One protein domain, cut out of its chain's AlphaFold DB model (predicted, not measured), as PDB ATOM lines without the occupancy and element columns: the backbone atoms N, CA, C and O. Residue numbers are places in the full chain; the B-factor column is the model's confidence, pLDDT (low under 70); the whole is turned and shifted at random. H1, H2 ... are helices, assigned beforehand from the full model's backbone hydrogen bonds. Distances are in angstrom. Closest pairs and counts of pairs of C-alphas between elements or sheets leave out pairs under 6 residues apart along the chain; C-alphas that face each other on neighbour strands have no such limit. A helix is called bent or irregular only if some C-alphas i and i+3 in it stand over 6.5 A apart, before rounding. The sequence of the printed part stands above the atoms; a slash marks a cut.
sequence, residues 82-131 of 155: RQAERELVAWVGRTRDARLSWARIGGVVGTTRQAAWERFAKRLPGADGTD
ATOM      1  N   ARG A  82      96.134  94.651 153.779       87.69
ATOM      2  CA  ARG A  82      96.193  93.521 152.836       87.69
ATOM      3  C   ARG A  82      95.677  93.902 151.452       87.69
ATOM      4  O   ARG A  82      96.254  93.455 150.465       87.69
ATOM      5  N   GLN A  83      94.619  94.709 151.370       81.81
ATOM      6  CA  GLN A  83      94.109  95.243 150.103       81.81
ATOM      7  C   GLN A  83      95.158  96.108 149.399       81.81
ATOM      8  O   GLN A  83      95.465  95.856 148.233       81.81
ATOM      9  N   ALA A  84      95.771  97.043 150.129       84.19
ATOM     10  CA  ALA A  84      96.823  97.904 149.599       84.19
ATOM     11  C   ALA A  84      98.026  97.099 149.081       84.19
ATOM     12  O   ALA A  84      98.536  97.380 147.999       84.19
ATOM     13  N   GLU A  85      98.448  96.051 149.799       88.88
ATOM     14  CA  GLU A  85      99.544  95.184 149.348       88.88
ATOM     15  C   GLU A  85      99.189  94.409 148.068       88.88
ATOM     16  O   GLU A  85     100.033  94.285 147.180       88.88
ATOM     17  N   ARG A  86      97.953  93.897 147.944       85.88
ATOM     18  CA  ARG A  86      97.498  93.207 146.721       85.88
ATOM     19  C   ARG A  86      97.550  94.137 145.512       85.88
ATOM     20  O   ARG A  86      98.069  93.748 144.468       85.88
ATOM     21  N   GLU A  87      97.068  95.365 145.666       84.25
ATOM     22  CA  GLU A  87      97.099  96.351 144.586       84.25
ATOM     23  C   GLU A  87      98.527  96.801 144.263       84.25
ATOM     24  O   GLU A  87      98.882  96.932 143.093       84.25
ATOM     25  N   LEU A  88      99.387  96.976 145.274       89.19
ATOM     26  CA  LEU A  88     100.796  97.286 145.049       89.19
ATOM     27  C   LEU A  88     101.464  96.204 144.191       89.19
ATOM     28  O   LEU A  88     102.160  96.531 143.235       89.19
ATOM     29  N   VAL A  89     101.218  94.921 144.480       90.81
ATOM     30  CA  VAL A  89     101.716  93.815 143.644       90.81
ATOM     31  C   VAL A  89     101.179  93.920 142.212       90.81
ATOM     32  O   VAL A  89     101.955  93.742 141.274       90.81
ATOM     33  N   ALA A  90      99.901  94.258 142.021       86.12
ATOM     34  CA  ALA A  90      99.322  94.446 140.690       86.12
ATOM     35  C   ALA A  90      99.989  95.600 139.915       86.12
ATOM     36  O   ALA A  90     100.315  95.440 138.736       86.12
ATOM     37  N   TRP A  91     100.271  96.734 140.567       89.50
ATOM     38  CA  TRP A  91     101.029  97.838 139.958       89.50
ATOM     39  C   TRP A  91     102.469  97.457 139.637       89.50
ATOM     40  O   TRP A  91     102.969  97.807 138.566       89.50
ATOM     41  N   VAL A  92     103.139  96.709 140.515       93.06
ATOM     42  CA  VAL A  92     104.469  96.175 140.205       93.06
ATOM     43  C   VAL A  92     104.396  95.256 138.978       93.06
ATOM     44  O   VAL A  92     105.235  95.373 138.094       93.06
ATOM     45  N   GLY A  93     103.359  94.424 138.848       90.25
ATOM     46  CA  GLY A  93     103.105  93.637 137.636       90.25
ATOM     47  C   GLY A  93     103.012  94.505 136.381       90.25
ATOM     48  O   GLY A  93     103.822  94.356 135.474       90.25
ATOM     49  N   ARG A  94     102.123  95.505 136.375       88.38
ATOM     50  CA  ARG A  94     101.947  96.422 135.229       88.38
ATOM     51  C   ARG A  94     103.223  97.189 134.872       88.38
ATOM     52  O   ARG A  94     103.518  97.402 133.700       88.38
ATOM     53  N   THR A  95     103.997  97.617 135.870       91.25
ATOM     54  CA  THR A  95     105.278  98.305 135.626       91.25
ATOM     55  C   THR A  95     106.338  97.363 135.056       91.25
ATOM     56  O   THR A  95     107.137  97.786 134.220       91.25
ATOM     57  N   ARG A  96     106.323  96.083 135.446       92.88
ATOM     58  CA  ARG A  96     107.164  95.042 134.845       92.88
ATOM     59  C   ARG A  96     106.724  94.680 133.429       92.88
ATOM     60  O   ARG A  96     107.602  94.525 132.584       92.88
ATOM     61  N   ASP A  97     105.424  94.644 133.145       87.25
ATOM     62  CA  ASP A  97     104.889  94.477 131.784       87.25
ATOM     63  C   ASP A  97     105.335  95.633 130.874       87.25
ATOM     64  O   ASP A  97     105.742  95.419 129.733       87.25
ATOM     65  N   ALA A  98     105.389  96.850 131.425       90.38
ATOM     66  CA  ALA A  98     105.979  98.034 130.794       90.38
ATOM     67  C   ALA A  98     107.525  98.044 130.787       90.38
ATOM     68  O   ALA A  98     108.143  99.055 130.454       90.38
ATOM     69  N   ARG A  99     108.164  96.928 131.164       91.56
ATOM     70  CA  ARG A  99     109.620  96.702 131.174       91.56
ATOM     71  C   ARG A  99     110.434  97.677 132.030       91.56
ATOM     72  O   ARG A  99     111.629  97.822 131.799       91.56
ATOM     73  N   LEU A 100     109.837  98.303 133.045       93.56
ATOM     74  CA  LEU A 100     110.586  99.141 133.984       93.56
ATOM     75  C   LEU A 100     111.464  98.283 134.898       93.56
ATOM     76  O   LEU A 100     110.991  97.308 135.489       93.56
ATOM     77  N   SER A 101     112.736  98.652 135.037       94.00
ATOM     78  CA  SER A 101     113.724  97.908 135.824       94.00
ATOM     79  C   SER A 101     113.364  97.781 137.310       94.00
ATOM     80  O   SER A 101     112.726  98.647 137.921       94.00
ATOM     81  N   TRP A 102     113.866  96.717 137.942       93.88
ATOM     82  CA  TRP A 102     113.719  96.508 139.388       93.88
ATOM     83  C   TRP A 102     114.354  97.623 140.220       93.88
ATOM     84  O   TRP A 102     113.907  97.892 141.332       93.88
ATOM     85  N   ALA A 103     115.380  98.293 139.689       96.38
ATOM     86  CA  ALA A 103     116.002  99.435 140.344       96.38
ATOM     87  C   ALA A 103     115.047 100.634 140.406       96.38
ATOM     88  O   ALA A 103     114.893 101.238 141.467       96.38
ATOM     89  N   ARG A 104     114.356 100.940 139.300       95.94
ATOM     90  CA  ARG A 104     113.386 102.039 139.248       95.94
ATOM     91  C   ARG A 104     112.168 101.762 140.121       95.94
ATOM     92  O   ARG A 104     111.746 102.637 140.872       95.94
ATOM     93  N   ILE A 105     111.655 100.532 140.070       95.56
ATOM     94  CA  ILE A 105     110.561 100.085 140.940       95.56
ATOM     95  C   ILE A 105     110.981 100.195 142.409       95.56
ATOM     96  O   ILE A 105     110.261 100.801 143.198       95.56
ATOM     97  N   GLY A 106     112.165  99.675 142.758       95.69
ATOM     98  CA  GLY A 106     112.750  99.771 144.098       95.69
ATOM     99  C   GLY A 106     112.812 101.207 144.612       95.69
ATOM    100  O   GLY A 106     112.371 101.476 145.727       95.69
ATOM    101  N   GLY A 107     113.258 102.139 143.765       97.50
ATOM    102  CA  GLY A 107     113.300 103.565 144.085       97.50
ATOM    103  C   GLY A 107     111.936 104.153 144.463       97.50
ATOM    104  O   GLY A 107     111.852 104.894 145.437       97.50
ATOM    105  N   VAL A 108     110.861 103.785 143.754       96.12
ATOM    106  CA  VAL A 108     109.495 104.260 144.060       96.12
ATOM    107  C   VAL A 108     108.963 103.660 145.361       96.12
ATOM    108  O   VAL A 108     108.352 104.367 146.157       96.12
ATOM    109  N   VAL A 109     109.208 102.370 145.611       93.62
ATOM    110  CA  VAL A 109     108.746 101.707 146.847       93.62
ATOM    111  C   VAL A 109     109.651 101.972 148.059       93.62
ATOM    112  O   VAL A 109     109.369 101.471 149.146       93.62
ATOM    113  N   GLY A 110     110.741 102.727 147.889       96.56
ATOM    114  CA  GLY A 110     111.667 103.081 148.967       96.56
ATOM    115  C   GLY A 110     112.570 101.930 149.419       96.56
ATOM    116  O   GLY A 110     112.871 101.808 150.604       96.56
ATOM    117  N   THR A 111     112.993 101.057 148.503       96.44
ATOM    118  CA  THR A 111     113.888  99.931 148.807       96.44
ATOM    119  C   THR A 111     114.962  99.730 147.736       96.44
ATOM    120  O   THR A 111     114.973 100.393 146.700       96.44
ATOM    121  N   THR A 112     115.907  98.821 147.975       96.94
ATOM    122  CA  THR A 112     116.941  98.507 146.981       96.94
ATOM    123  C   THR A 112     116.366  97.661 145.846       96.94
ATOM    124  O   THR A 112     115.363  96.967 146.001       96.94
ATOM    125  N   ARG A 113     117.048  97.652 144.696       96.12
ATOM    126  CA  ARG A 113     116.726  96.758 143.573       96.12
ATOM    127  C   ARG A 113     116.561  95.299 144.017       96.12
ATOM    128  O   ARG A 113     115.583  94.656 143.650       96.12
ATOM    129  N   GLN A 114     117.538  94.780 144.763       94.88
ATOM    130  CA  GLN A 114     117.550  93.383 145.197       94.88
ATOM    131  C   GLN A 114     116.364  93.091 146.119       94.88
ATOM    132  O   GLN A 114     115.631  92.137 145.879       94.88
ATOM    133  N   ALA A 115     116.117  93.957 147.105       95.06
ATOM    134  CA  ALA A 115     114.993  93.799 148.022       95.06
ATOM    135  C   ALA A 115     113.636  93.879 147.299       95.06
ATOM    136  O   ALA A 115     112.714  93.131 147.624       95.06
ATOM    137  N   ALA A 116     113.510  94.738 146.281       95.69
ATOM    138  CA  ALA A 116     112.314  94.801 145.444       95.69
ATOM    139  C   ALA A 116     112.105  93.490 144.669       95.69
ATOM    140  O   ALA A 116     111.009  92.928 144.698       95.69
ATOM    141  N   TRP A 117     113.156  92.970 144.027       94.12
ATOM    142  CA  TRP A 117     113.092  91.700 143.305       94.12
ATOM    143  C   TRP A 117     112.698  90.538 144.230       94.12
ATOM    144  O   TRP A 117     111.721  89.844 143.950       94.12
ATOM    145  N   GLU A 118     113.368  90.373 145.373       94.94
ATOM    146  CA  GLU A 118     113.078  89.304 146.345       94.94
ATOM    147  C   GLU A 118     111.639  89.371 146.883       94.94
ATOM    148  O   GLU A 118     110.985  88.342 147.105       94.94
ATOM    149  N   ARG A 119     111.121  90.589 147.088       93.94
ATOM    150  CA  ARG A 119     109.761  90.811 147.586       93.94
ATOM    151  C   ARG A 119     108.702  90.463 146.543       93.94
ATOM    152  O   ARG A 119     107.717  89.807 146.890       93.94
ATOM    153  N   PHE A 120     108.875  90.922 145.304       94.75
ATOM    154  CA  PHE A 120     107.799  90.936 144.311       94.75
ATOM    155  C   PHE A 120     107.907  89.851 143.242       94.75
ATOM    156  O   PHE A 120     106.871  89.335 142.841       94.75
ATOM    157  N   ALA A 121     109.106  89.451 142.806       90.00
ATOM    158  CA  ALA A 121     109.261  88.554 141.657       90.00
ATOM    159  C   ALA A 121     108.524  87.217 141.846       90.00
ATOM    160  O   ALA A 121     107.806  86.777 140.958       90.00
ATOM    161  N   LYS A 122     108.581  86.627 143.047       90.75
ATOM    162  CA  LYS A 122     107.863  85.378 143.374       90.75
ATOM    163  C   LYS A 122     106.333  85.495 143.395       90.75
ATOM    164  O   LYS A 122     105.646  84.483 143.471       90.75
ATOM    165  N   ARG A 123     105.802  86.719 143.426       89.81
ATOM    166  CA  ARG A 123     104.362  87.012 143.457       89.81
ATOM    167  C   ARG A 123     103.821  87.376 142.073       89.81
ATOM    168  O   ARG A 123     102.613  87.531 141.935       89.81
ATOM    169  N   LEU A 124     104.698  87.523 141.078       85.38
ATOM    170  CA  LEU A 124     104.348  87.870 139.707       85.38
ATOM    171  C   LEU A 124     104.499  86.645 138.793       85.38
ATOM    172  O   LEU A 124     105.525  85.965 138.851       85.38
ATOM    173  N   PRO A 125     103.525  86.363 137.915       66.62
ATOM    174  CA  PRO A 125     103.686  85.342 136.886       66.62
ATOM    175  C   PRO A 125     104.815  85.730 135.917       66.62
ATOM    176  O   PRO A 125     104.840  86.853 135.426       66.62
ATOM    177  N   GLY A 126     105.748  84.816 135.630       62.88
ATOM    178  CA  GLY A 126     106.754  85.007 134.572       62.88
ATOM    179  C   GLY A 126     107.866  86.027 134.858       62.88
ATOM    180  O   GLY A 126     108.604  86.372 133.945       62.88
ATOM    181  N   ALA A 127     108.023  86.504 136.098       60.09
ATOM    182  CA  ALA A 127     109.110  87.411 136.476       60.09
ATOM    183  C   ALA A 127     110.439  86.655 136.672       60.09
ATOM    184  O   ALA A 127     110.962  86.544 137.781       60.09
ATOM    185  N   ASP A 128     111.013  86.141 135.591       56.59
ATOM    186  CA  ASP A 128     112.280  85.408 135.549       56.59
ATOM    187  C   ASP A 128     113.510  86.327 135.648       56.59
ATOM    188  O   ASP A 128     114.468  86.184 134.907       56.59
ATOM    189  N   GLY A 129     113.509  87.285 136.583       54.88
ATOM    190  CA  GLY A 129     114.704  88.006 137.061       54.88
ATOM    191  C   GLY A 129     115.551  88.774 136.035       54.88
ATOM    192  O   GLY A 129     116.512  89.430 136.438       54.88
ATOM    193  N   THR A 130     115.214  88.745 134.746       53.78
ATOM    194  CA  THR A 130     115.994  89.388 133.696       53.78
ATOM    195  C   THR A 130     115.723  90.887 133.704       53.78
ATOM    196  O   THR A 130     114.591  91.386 133.670       53.78
ATOM    197  N   ASP A 131     116.809  91.632 133.846       54.22
ATOM    198  CA  ASP A 131     116.781  93.079 133.911       54.22
ATOM    199  C   ASP A 131     116.865  93.625 132.493       54.22
ATOM    200  O   ASP A 131     117.934  93.721 131.893       54.22
TER     201      ASP A 131
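What this domain is: This is residues 82 to 131 of the 155 residues of the protein "AsnC family protein" of Nocardioides sp. GY 10127 (UniProt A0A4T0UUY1). Two short helices, H2 and H3, pack at a right angle, and the longer H1 comes up beside them with its later part, its first turns reaching away. An unnamed tail follows H3. The printed part has 50 residues with three named helices, H1, H2, H3 in chain order, and no named strand: all helix. It is compact, with a radius of gyration of the C-alphas of 9.8 A and spans of 28 by 23 by 18 A.

Where its parts are: Find C-alpha 82 at (96.193, 93.521, 152.836); from there H1, residues 82 to 97, runs 22.8 A. H2, residues 102 to 109, covers 10.4 A. H3, residues 113 to 123, runs 15.7 A to C-alpha 123 at (104.362, 87.012, 143.457); it is irregular, with C-alphas 119 and 122 7.1 A apart.

How they stand to each other: H1 and H2 are close but not clearly touching; their closest C-alphas, of Val 92 and Ile 105, are 7.3 A apart. They run opposite ways at a shallow tilt of 34 degrees, only just short of steep. With residues 89 to 92 alone H1 only just touches H3, with 3 pairs of C-alphas within 8 A, the closest those of Val 89 and Phe 120 at 6.8 A, about perpendicular at 75 degrees. H2 and H3 touch, about perpendicular at 90 degrees; look at their closest C-alphas, of Ala 103 and Arg 113, 4.3 A apart. Every O i to N i+4 pair is within hydrogen-bond range in H1 and H2, and 5 of 7 in H3.

The domain as a whole: The C-alphas farthest apart, of Gln 83 and Thr 130, are 28.0 A apart. The printed part has no cut, and both links are tight. Look for pLDDT under 70 in residues 125 to 131.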